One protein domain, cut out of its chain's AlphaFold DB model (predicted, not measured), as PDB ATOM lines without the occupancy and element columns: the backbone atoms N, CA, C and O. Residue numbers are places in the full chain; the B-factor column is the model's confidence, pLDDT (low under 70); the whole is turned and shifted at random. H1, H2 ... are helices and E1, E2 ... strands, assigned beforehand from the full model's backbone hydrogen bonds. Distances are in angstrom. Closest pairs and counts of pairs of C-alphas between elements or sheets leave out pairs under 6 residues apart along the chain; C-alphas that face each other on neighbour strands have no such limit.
ATOM      1  N   SER A 137     -38.218 -96.177  52.574       93.94
ATOM      2  CA  SER A 137     -37.086 -96.676  51.788       93.94
ATOM      3  C   SER A 137     -37.373 -98.046  51.161       93.94
ATOM      4  O   SER A 137     -37.007 -98.284  50.011       93.94
ATOM      5  N   GLU A 138     -38.083 -98.942  51.852       91.69
ATOM      6  CA  GLU A 138     -38.509-100.222  51.274       91.69
ATOM      7  C   GLU A 138     -39.562-100.035  50.170       91.69
ATOM      8  O   GLU A 138     -39.503-100.718  49.145       91.69
ATOM      9  N   LEU A 139     -40.480 -99.074  50.324       93.50
ATOM     10  CA  LEU A 139     -41.451 -98.713  49.284       93.50
ATOM     11  C   LEU A 139     -40.768 -98.126  48.036       93.50
ATOM     12  O   LEU A 139     -41.115 -98.486  46.910       93.50
ATOM     13  N   GLN A 140     -39.751 -97.279  48.217       96.00
ATOM     14  CA  GLN A 140     -38.920 -96.787  47.113       96.00
ATOM     15  C   GLN A 140     -38.183 -97.933  46.409       96.00
ATOM     16  O   GLN A 140     -38.212 -98.026  45.180       96.00
ATOM     17  N   ARG A 141     -37.573 -98.847  47.177       94.88
ATOM     18  CA  ARG A 141     -36.916-100.046  46.631       94.88
ATOM     19  C   ARG A 141     -37.891-100.919  45.846       94.88
ATOM     20  O   ARG A 141     -37.516-101.451  44.805       94.88
ATOM     21  N   LEU A 142     -39.137-101.055  46.300       94.56
ATOM     22  CA  LEU A 142     -40.170-101.789  45.573       94.56
ATOM     23  C   LEU A 142     -40.443-101.163  44.200       94.56
ATOM     24  O   LEU A 142     -40.409-101.874  43.197       94.56
ATOM     25  N   VAL A 143     -40.650 -99.846  44.136       96.81
ATOM     26  CA  VAL A 143     -40.875 -99.128  42.868       96.81
ATOM     27  C   VAL A 143     -39.681 -99.271  41.931       96.81
ATOM     28  O   VAL A 143     -39.862 -99.563  40.749       96.81
ATOM     29  N   PHE A 144     -38.462 -99.145  42.456       97.12
ATOM     30  CA  PHE A 144     -37.249 -99.379  41.678       97.12
ATOM     31  C   PHE A 144     -37.230-100.792  41.081       97.12
ATOM     32  O   PHE A 144     -37.055-100.950  39.875       97.12
ATOM     33  N   ARG A 145     -37.498-101.830  41.887       96.12
ATOM     34  CA  ARG A 145     -37.545-103.221  41.402       96.12
ATOM     35  C   ARG A 145     -38.646-103.437  40.356       96.12
ATOM     36  O   ARG A 145     -38.409-104.173  39.402       96.12
ATOM     37  N   ILE A 146     -39.811-102.799  40.501       96.69
ATOM     38  CA  ILE A 146     -40.893-102.848  39.503       96.69
ATOM     39  C   ILE A 146     -40.419-102.231  38.186       96.69
ATOM     40  O   ILE A 146     -40.526-102.878  37.149       96.69
ATOM     41  N   ASN A 147     -39.848-101.028  38.212       96.75
ATOM     42  CA  ASN A 147     -39.386-100.343  37.003       96.75
ATOM     43  C   ASN A 147     -38.264-101.105  36.295       96.75
ATOM     44  O   ASN A 147     -38.325-101.297  35.082       96.75
ATOM     45  N   THR A 148     -37.295-101.625  37.047       96.94
ATOM     46  CA  THR A 148     -36.228-102.472  36.500       96.94
ATOM     47  C   THR A 148     -36.796-103.743  35.872       96.94
ATOM     48  O   THR A 148     -36.398-104.128  34.773       96.94
ATOM     49  N   PHE A 149     -37.773-104.384  36.524       96.56
ATOM     50  CA  PHE A 149     -38.452-105.549  35.960       96.56
ATOM     51  C   PHE A 149     -39.220-105.195  34.680       96.56
ATOM     52  O   PHE A 149     -39.115-105.920  33.690       96.56
ATOM     53  N   LYS A 150     -39.954-104.076  34.669       95.94
ATOM     54  CA  LYS A 150     -40.684-103.584  33.495       95.94
ATOM     55  C   LYS A 150     -39.753-103.328  32.314       95.94
ATOM     56  O   LYS A 150     -40.029-103.824  31.226       95.94
ATOM     57  N   ALA A 151     -38.644-102.622  32.540       95.38
ATOM     58  CA  ALA A 151     -37.644-102.334  31.516       95.38
ATOM     59  C   ALA A 151     -37.037-103.627  30.949       95.38
ATOM     60  O   ALA A 151     -37.034-103.826  29.736       95.38
ATOM     61  N   LYS A 152     -36.631-104.561  31.825       96.62
ATOM     62  CA  LYS A 152     -36.074-105.863  31.424       96.62
ATOM     63  C   LYS A 152     -37.046-106.691  30.578       96.62
ATOM     64  O   LYS A 152     -36.624-107.377  29.656       96.62
ATOM     65  N   ASN A 153     -38.340-106.636  30.889       95.12
ATOM     66  CA  ASN A 153     -39.368-107.445  30.227       95.12
ATOM     67  C   ASN A 153     -40.145-106.685  29.139       95.12
ATOM     68  O   ASN A 153     -41.141-107.211  28.645       95.12
ATOM     69  N   ARG A 154     -39.720-105.463  28.777       94.38
ATOM     70  CA  ARG A 154     -40.393-104.588  27.798       94.38
ATOM     71  C   ARG A 154     -41.892-104.395  28.085       94.38
ATOM     72  O   ARG A 154     -42.723-104.393  27.182       94.38
ATOM     73  N   ILE A 155     -42.248-104.246  29.361       94.19
ATOM     74  CA  ILE A 155     -43.627-104.007  29.801       94.19
ATOM     75  C   ILE A 155     -43.861-102.496  29.835       94.19
ATOM     76  O   ILE A 155     -43.328-101.810  30.706       94.19
ATOM     77  N   SER A 156     -44.664-101.965  28.913       92.06
ATOM     78  CA  SER A 156     -44.971-100.529  28.853       92.06
ATOM     79  C   SER A 156     -46.018-100.112  29.890       92.06
ATOM     80  O   SER A 156     -45.855 -99.089  30.560       92.06
ATOM     81  N   ALA A 157     -47.055-100.928  30.096       94.12
ATOM     82  CA  ALA A 157     -48.199-100.560  30.923       94.12
ATOM     83  C   ALA A 157     -47.815-100.279  32.387       94.12
ATOM     84  O   ALA A 157     -47.138-101.070  33.048       94.12
ATOM     85  N   ASN A 158     -48.290 -99.155  32.923       94.12
ATOM     86  CA  ASN A 158     -48.147 -98.784  34.334       94.12
ATOM     87  C   ASN A 158     -49.219 -99.463  35.191       94.12
ATOM     88  O   ASN A 158     -49.957 -98.799  35.911       94.12
ATOM     89  N   CYS A 159     -49.330-100.788  35.105       95.75
ATOM     90  CA  CYS A 159     -50.289-101.554  35.893       95.75
ATOM     91  C   CYS A 159     -49.616-102.627  36.748       95.75
ATOM     92  O   CYS A 159     -48.649-103.279  36.336       95.75
ATOM     93  N   VAL A 160     -50.148-102.798  37.958       97.00
ATOM     94  CA  VAL A 160     -49.654-103.739  38.960       97.00
ATOM     95  C   VAL A 160     -50.792-104.632  39.449       97.00
ATOM     96  O   VAL A 160     -51.851-104.143  39.834       97.00
ATOM     97  N   GLN A 161     -50.569-105.944  39.465       95.62
ATOM     98  CA  GLN A 161     -51.443-106.919  40.117       95.62
ATOM     99  C   GLN A 161     -50.813-107.333  41.447       95.62
ATOM    100  O   GLN A 161     -49.648-107.729  41.479       95.62
ATOM    101  N   MET A 162     -51.559-107.241  42.544       93.56
ATOM    102  CA  MET A 162     -51.045-107.553  43.877       93.56
ATOM    103  C   MET A 162     -51.536-108.922  44.334       93.56
ATOM    104  O   MET A 162     -52.732-109.134  44.509       93.56
ATOM    105  N   HIS A 163     -50.609-109.843  44.550       91.69
ATOM    106  CA  HIS A 163     -50.853-111.139  45.170       91.69
ATOM    107  C   HIS A 163     -50.238-111.131  46.564       91.69
ATOM    108  O   HIS A 163     -49.113-110.670  46.742       91.69
ATOM    109  N   ILE A 164     -50.955-111.628  47.562       87.12
ATOM    110  CA  ILE A 164     -50.461-111.680  48.939       87.12
ATOM    111  C   ILE A 164     -50.644-113.071  49.515       87.12
ATOM    112  O   ILE A 164     -51.663-113.711  49.280       87.12
ATOM    113  N   THR A 165     -49.657-113.549  50.258       86.19
ATOM    114  CA  THR A 165     -49.780-114.831  50.951       86.19
ATOM    115  C   THR A 165     -50.654-114.677  52.190       86.19
ATOM    116  O   THR A 165     -50.702-113.604  52.798       86.19
ATOM    117  N   GLU A 166     -51.328-115.747  52.612       78.31
ATOM    118  CA  GLU A 166     -52.144-115.730  53.838       78.31
ATOM    119  C   GLU A 166     -51.346-115.285  55.073       78.31
ATOM    120  O   GLU A 166     -51.866-114.610  55.959       78.31
ATOM    121  N   GLN A 167     -50.052-115.617  55.115       68.31
ATOM    122  CA  GLN A 167     -49.168-115.265  56.223       68.31
ATOM    123  C   GLN A 167     -48.676-113.813  56.177       68.31
ATOM    124  O   GLN A 167     -48.434-113.231  57.233       68.31
ATOM    125  N   GLY A 168     -48.534-113.233  54.980       59.69
ATOM    126  CA  GLY A 168     -48.179-111.826  54.780       59.69
ATOM    127  C   GLY A 168     -49.378-110.877  54.877       59.69
ATOM    128  O   GLY A 168     -49.202-109.658  54.835       59.69
ATOM    129  N   TYR A 169     -50.600-111.412  54.999       65.44
ATOM    130  CA  TYR A 169     -51.826-110.631  54.922       65.44
ATOM    131  C   TYR A 169     -51.978-109.661  56.096       65.44
ATOM    132  O   TYR A 169     -52.346-110.012  57.217       65.44
ATOM    133  N   SER A 170     -51.789-108.384  55.787       75.25
ATOM    134  CA  SER A 170     -52.284-107.277  56.587       75.25
ATOM    135  C   SER A 170     -52.945-106.260  55.672       75.25
ATOM    136  O   SER A 170     -52.317-105.722  54.755       75.25
ATOM    137  N   LYS A 171     -54.215-105.945  55.958       79.56
ATOM    138  CA  LYS A 171     -54.973-104.904  55.246       79.56
ATOM    139  C   LYS A 171     -54.226-103.566  55.237       79.56
ATOM    140  O   LYS A 171     -54.222-102.884  54.216       79.56
ATOM    141  N   ARG A 172     -53.555-103.213  56.343       83.56
ATOM    142  CA  ARG A 172     -52.769-101.971  56.450       83.56
ATOM    143  C   ARG A 172     -51.563-101.979  55.513       83.56
ATOM    144  O   ARG A 172     -51.351-101.005  54.804       83.56
ATOM    145  N   THR A 173     -50.825-103.084  55.468       83.19
ATOM    146  CA  THR A 173     -49.635-103.235  54.620       83.19
ATOM    147  C   THR A 173     -49.999-103.153  53.135       83.19
ATOM    148  O   THR A 173     -49.364-102.419  52.380       83.19
ATOM    149  N   LEU A 174     -51.077-103.829  52.725       85.56
ATOM    150  CA  LEU A 174     -51.611-103.730  51.363       85.56
ATOM    151  C   LEU A 174     -52.018-102.301  51.009       85.56
ATOM    152  O   LEU A 174     -51.609-101.788  49.972       85.56
ATOM    153  N   SER A 175     -52.789-101.656  51.888       88.69
ATOM    154  CA  SER A 175     -53.239-100.277  51.687       88.69
ATOM    155  C   SER A 175     -52.060 -99.315  51.556       88.69
ATOM    156  O   SER A 175     -52.100 -98.404  50.732       88.69
ATOM    157  N   GLN A 176     -51.002 -99.520  52.342       90.81
ATOM    158  CA  GLN A 176     -49.798 -98.698  52.307       90.81
ATOM    159  C   GLN A 176     -49.059 -98.834  50.970       90.81
ATOM    160  O   GLN A 176     -48.770 -97.825  50.328       90.81
ATOM    161  N   ILE A 177     -48.791-100.069  50.534       91.81
ATOM    162  CA  ILE A 177     -48.124-100.334  49.253       91.81
ATOM    163  C   ILE A 177     -48.953 -99.768  48.107       91.81
ATOM    164  O   ILE A 177     -48.425 -99.075  47.245       91.81
ATOM    165  N   GLU A 178     -50.258-100.019  48.110       93.12
ATOM    166  CA  GLU A 178     -51.145 -99.526  47.068       93.12
ATOM    167  C   GLU A 178     -51.179 -98.001  46.991       93.12
ATOM    168  O   GLU A 178     -51.037 -97.442  45.906       93.12
ATOM    169  N   THR A 179     -51.357 -97.325  48.126       94.88
ATOM    170  CA  THR A 179     -51.394 -95.858  48.172       94.88
ATOM    171  C   THR A 179     -50.088 -95.288  47.632       94.88
ATOM    172  O   THR A 179     -50.091 -94.361  46.821       94.88
ATOM    173  N   TYR A 180     -48.966 -95.903  48.009       96.00
ATOM    174  CA  TYR A 180     -47.661 -95.501  47.517       96.00
ATOM    175  C   TYR A 180     -47.510 -95.725  46.005       96.00
ATOM    176  O   TYR A 180     -47.086 -94.820  45.291       96.00
ATOM    177  N   LEU A 181     -47.905 -96.889  45.484       95.75
ATOM    178  CA  LEU A 181     -47.852 -97.191  44.049       95.75
ATOM    179  C   LEU A 181     -48.739 -96.244  43.230       95.75
ATOM    180  O   LEU A 181     -48.297 -95.738  42.199       95.75
ATOM    181  N   LYS A 182     -49.943 -95.924  43.716       96.31
ATOM    182  CA  LYS A 182     -50.825 -94.929  43.085       96.31
ATOM    183  C   LYS A 182     -50.184 -93.544  43.040       96.31
ATOM    184  O   LYS A 182     -50.225 -92.895  42.000       96.31
ATOM    185  N   SER A 183     -49.506 -93.130  44.116       96.62
ATOM    186  CA  SER A 183     -48.742 -91.868  44.142       96.62
ATOM    187  C   SER A 183     -47.581 -91.831  43.136       96.62
ATOM    188  O   SER A 183     -47.069 -90.761  42.822       96.62
ATOM    189  N   LYS A 184     -47.163 -92.995  42.618       96.94
ATOM    190  CA  LYS A 184     -46.147 -93.153  41.567       96.94
ATOM    191  C   LYS A 184     -46.751 -93.493  40.199       96.94
ATOM    192  O   LYS A 184     -46.047 -94.017  39.343       96.94
ATOM    193  N   HIS A 185     -48.031 -93.181  39.995       96.75
ATOM    194  CA  HIS A 185     -48.764 -93.342  38.734       96.75
ATOM    195  C   HIS A 185     -48.944 -94.795  38.260       96.75
ATOM    196  O   HIS A 185     -49.172 -95.039  37.075       96.75
ATOM    197  N   PHE A 186     -48.888 -95.772  39.170       96.56
ATOM    198  CA  PHE A 186     -49.285 -97.146  38.863       96.56
ATOM    199  C   PHE A 186     -50.786 -97.354  39.096       96.56
ATOM    200  O   PHE A 186     -51.328 -96.994  40.141       96.56
ATOM    201  N   SER A 187     -51.443 -98.016  38.147       96.06
ATOM    202  CA  SER A 187     -52.809 -98.527  38.281       96.06
ATOM    203  C   SER A 187     -52.805 -99.902  38.950       96.06
ATOM    204  O   SER A 187     -51.974-100.750  38.619       96.06
ATOM    205  N   ILE A 188     -53.739-100.158  39.867       95.88
ATOM    206  CA  ILE A 188     -53.869-101.466  40.526       95.88
ATOM    207  C   ILE A 188     -54.929-102.288  39.798       95.88
ATOM    208  O   ILE A 188     -56.112-101.971  39.863       95.88
ATOM    209  N   ALA A 189     -54.498-103.342  39.106       92.25
ATOM    210  CA  ALA A 189     -55.360-104.181  38.271       92.25
ATOM    211  C   ALA A 189     -56.151-105.233  39.069       92.25
ATOM    212  O   ALA A 189     -57.097-105.818  38.556       92.25
ATOM    213  N   GLY A 190     -55.762-105.503  40.316       90.44
ATOM    214  CA  GLY A 190     -56.459-106.455  41.175       90.44
ATOM    215  C   GLY A 190     -55.663-106.827  42.417       90.44
ATOM    216  O   GLY A 190     -54.447-106.607  42.488       90.44
ATOM    217  N   ARG A 191     -56.370-107.404  43.392       90.12
ATOM    218  CA  ARG A 191     -55.818-107.924  44.644       90.12
ATOM    219  C   ARG A 191     -56.290-109.354  44.845       90.12
ATOM    220  O   ARG A 191     -57.487-109.607  44.768       90.12
ATOM    221  N   GLU A 192     -55.370-110.259  45.137       89.31
ATOM    222  CA  GLU A 192     -55.690-111.671  45.334       89.31
ATOM    223  C   GLU A 192     -54.877-112.245  46.491       89.31
ATOM    224  O   GLU A 192     -53.702-111.907  46.664       89.31
ATOM    225  N   VAL A 193     -55.507-113.101  47.295       86.31
ATOM    226  CA  VAL A 193     -54.817-113.871  48.331       86.31
ATOM    227  C   VAL A 193     -54.453-115.221  47.733       86.31
ATOM    228  O   VAL A 193     -55.313-115.908  47.193       86.31
ATOM    229  N   ILE A 194     -53.180-115.591  47.820       87.62
ATOM    230  CA  ILE A 194     -52.673-116.863  47.317       87.62
ATOM    231  C   ILE A 194     -52.269-117.766  48.486       87.62
ATOM    232  O   ILE A 194     -51.658-117.315  49.455       87.62
ATOM    233  N   ALA A 195     -52.550-119.063  48.364       82.94
ATOM    234  CA  ALA A 195     -52.159-120.067  49.358       82.94
ATOM    235  C   ALA A 195     -50.657-120.419  49.308       82.94
ATOM    236  O   ALA A 195     -50.126-121.068  50.203       82.94
ATOM    237  N   LYS A 196     -49.949-120.006  48.250       81.44
ATOM    238  CA  LYS A 196     -48.535-120.328  48.048       81.44
ATOM    239  C   LYS A 196     -47.644-119.553  49.018       81.44
ATOM    240  O   LYS A 196     -47.698-118.327  49.045       81.44
ATOM    241  N   GLU A 197     -46.752-120.248  49.718       80.12
ATOM    242  CA  GLU A 197     -45.729-119.596  50.534       80.12
ATOM    243  C   GLU A 197     -44.652-118.935  49.668       80.12
ATOM    244  O   GLU A 197     -44.119-119.499  48.708       80.12
ATOM    245  N   VAL A 198     -44.348-117.691  50.018       83.94
ATOM    246  CA  VAL A 198     -43.293-116.873  49.432       83.94
ATOM    247  C   VAL A 198     -42.651-116.120  50.583       83.94
ATOM    248  O   VAL A 198     -43.367-115.577  51.421       83.94
ATOM    249  N   TYR A 199     -41.323-116.075  50.613       83.19
ATOM    250  CA  TYR A 199     -40.584-115.191  51.507       83.19
ATOM    251  C   TYR A 199     -40.246-113.887  50.775       83.19
ATOM    252  O   TYR A 199     -39.796-113.907  49.623       83.19
ATOM    253  N   GLY A 200     -40.476-112.748  51.423       85.12
ATOM    254  CA  GLY A 200     -40.171-111.429  50.875       85.12
ATOM    255  C   GLY A 200     -41.109-110.965  49.750       85.12
ATOM    256  O   GLY A 200     -42.299-111.266  49.739       85.12
ATOM    257  N   ILE A 201     -40.573-110.197  48.790       89.38
ATOM    258  CA  ILE A 201     -41.320-109.713  47.613       89.38
ATOM    259  C   ILE A 201     -40.760-110.325  46.333       89.38
ATOM    260  O   ILE A 201     -39.583-110.121  46.008       89.38
ATOM    261  N   GLN A 202     -41.635-110.973  45.561       92.81
ATOM    262  CA  GLN A 202     -41.358-111.401  44.191       92.81
ATOM    263  C   GLN A 202     -42.084-110.517  43.179       92.81
ATOM    264  O   GLN A 202     -43.205-110.075  43.414       92.81
ATOM    265  N   ILE A 203     -41.454-110.297  42.027       95.31
ATOM    266  CA  ILE A 203     -42.027-109.542  40.911       95.31
ATOM    267  C   ILE A 203     -42.036-110.454  39.688       95.31
ATOM    268  O   ILE A 203     -41.014-111.051  39.350       95.31
ATOM    269  N   LYS A 204     -43.201-110.601  39.060       95.00
ATOM    270  CA  LYS A 204     -43.439-111.476  37.910       95.00
ATOM    271  C   LYS A 204     -44.221-110.742  36.831       95.00
ATOM    272  O   LYS A 204     -44.799-109.684  37.063       95.00
ATOM    273  N   ARG A 205     -44.271-111.329  35.638       94.44
ATOM    274  CA  ARG A 205     -45.128-110.860  34.548       94.44
ATOM    275  C   ARG A 205     -46.545-111.411  34.729       94.44
ATOM    276  O   ARG A 205     -46.707-112.580  35.071       94.44
ATOM    277  N   ALA A 206     -47.553-110.582  34.481       91.25
ATOM    278  CA  ALA A 206     -48.957-110.973  34.415       91.25
ATOM    279  C   ALA A 206     -49.614-110.292  33.212       91.25
ATOM    280  O   ALA A 206     -50.169-109.201  33.324       91.25
ATOM    281  N   GLY A 207     -49.490-110.923  32.041       90.44
ATOM    282  CA  GLY A 207     -49.930-110.338  30.776       90.44
ATOM    283  C   GLY A 207     -49.184-109.037  30.477       90.44
ATOM    284  O   GLY A 207     -47.953-109.037  30.342       90.44
ATOM    285  N   THR A 208     -49.938-107.941  30.396       91.44
ATOM    286  CA  THR A 208     -49.431-106.571  30.228       91.44
ATOM    287  C   THR A 208     -49.069-105.899  31.554       91.44
ATOM    288  O   THR A 208     -48.411-104.867  31.535       91.44
ATOM    289  N   CYS A 209     -49.433-106.477  32.702       94.94
ATOM    290  CA  CYS A 209     -49.149-105.921  34.022       94.94
ATOM    291  C   CYS A 209     -47.965-106.593  34.715       94.94
ATOM    292  O   CYS A 209     -47.551-107.715  34.409       94.94
ATOM    293  N   THR A 210     -47.436-105.894  35.714       96.38
ATOM    294  CA  THR A 210     -46.452-106.449  36.642       96.38
ATOM    295  C   THR A 210     -47.177-107.057  37.838       96.38
ATOM    296  O   THR A 210     -47.938-106.378  38.513       96.38
ATOM    297  N   ARG A 211     -46.951-108.332  38.142       95.69
ATOM    298  CA  ARG A 211     -47.485-108.972  39.347       95.69
ATOM    299  C   ARG A 211     -46.476-108.875  40.475       95.69
ATOM    300  O   ARG A 211     -45.363-109.375  40.340       95.69
ATOM    301  N   ILE A 212     -46.875-108.285  41.591       94.94
ATOM    302  CA  ILE A 212     -46.107-108.325  42.833       94.94
ATOM    303  C   ILE A 212     -46.710-109.377  43.754       94.94
ATOM    304  O   ILE A 212     -47.918-109.398  43.958       94.94
ATOM    305  N   ILE A 213     -45.872-110.267  44.279       92.38
ATOM    306  CA  ILE A 213     -46.259-111.281  45.256       92.38
ATOM    307  C   ILE A 213     -45.603-110.913  46.582       92.38
ATOM    308  O   ILE A 213     -44.374-110.877  46.668       92.38
ATOM    309  N   ILE A 214     -46.422-110.620  47.587       89.25
ATOM    310  CA  ILE A 214     -46.002-110.191  48.920       89.25
ATOM    311  C   ILE A 214     -46.123-111.385  49.866       89.25
ATOM    312  O   ILE A 214     -47.214-111.901  50.100       89.25
ATOM    313  N   GLY A 215     -44.973-111.826  50.355       84.38
ATOM    314  CA  GLY A 215     -44.784-112.985  51.205       84.38
ATOM    315  C   GLY A 215     -44.744-112.690  52.701       84.38
ATOM    316  O   GLY A 215     -45.138-111.616  53.159       84.38
ATOM    317  N   SER A 216     -44.239-113.662  53.459       78.38
ATOM    318  CA  SER A 216     -43.842-113.486  54.857       78.38
ATOM    319  C   SER A 216     -42.510-112.726  54.964       78.38
ATOM    320  O   SER A 216     -41.692-112.757  54.039       78.38
TER     321      SER A 216
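This is residues 137 to 216 of the 217 residues of an uncharacterized protein of Segetibacter aerophilus (UniProt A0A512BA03). A strongly twisted wall of four strands, E2, E1, E4 and E3, has two helices packed over one face, H1 over the E4 and E3 side and H2 over E1, while the other face has no named helix on it. The helices are set at a steep angle to each other, and the hairpin of E3 and E4 makes one side of the sheet. The printed part has 80 residues, with two named helices and four named strands in the order H1, E1, H2, E2, E3, E4; the sheet runs E2, E1, E4, E3 and is mixed, and the class is mixed, helices and strands. The whole is compact and rounded, with a radius of gyration of the C-alphas of 11.6 A and spans of 31 by 23 by 21 A.

In the sheet, E1, residues 159 to 165, is the parallel neighbour of E4, residues 209 to 214, at 23 degrees, with N 161 and O 210 2.8 A apart, within hydrogen-bond range. E2, residues 187 to 194, an edge strand, is parallel to E1 at 18 degrees, with N 160 and O 187 at 2.8 A. E3, residues 201 to 206, the other edge strand, is antiparallel to E4 at 152 degrees and forms a hairpin with it; N 204 and O 211 are 2.8 A apart. H2, residues 171 to 183, is on the sheet at a height of 9.7 A, over E1, and runs along the strands, at 15 degrees to E1 on the local plane. E1, H2 and E2 form a strand-helix-strand unit, two parallel neighbour strands with a helix between them in the chain, and its crossover is right-handed. H1, residues 137 to 152, is on the same face at a height of 9.3 A over the sheet, over E4 and E3, which gives two layers, helices on one face of a sheet. It runs only just slantwise to the strands, at 31 degrees to E3 on the local plane; the closest C-alphas of H1 and E3, those of Ile 146 and Ile 203, are 6.9 A apart. H1, with residues 139 to 143 alone, and H2 only just touch, with 3 pairs of C-alphas within 8 A, the closest being Leu 139 and Ile 177 at 6.9 A; they run the same way at a steep tilt of 59 degrees. In H1 and H2 every O i to N i+4 pair is within hydrogen-bond range.

H1 begins at C-alpha 137 (-37.086, -96.676, 51.788) and is 22.4 A long from first to last C-alpha. E1 measures 20.1 A, H2 18.2 A and E2 20.4 A; C-alpha 187, where E2 begins, is at (-52.809, -98.527, 38.281). E3 measures 15.3 A, and E4, 15.8 A, ends at C-alpha 214 (-46.002, -110.191, 48.920).

The C-alphas of Arg 154 and Gln 167, the two farthest apart, are 31.6 A from each other. The printed part has no cut and no long link. The mean pLDDT of the printed part is 90.6, and residues 167 to 169 are under 70.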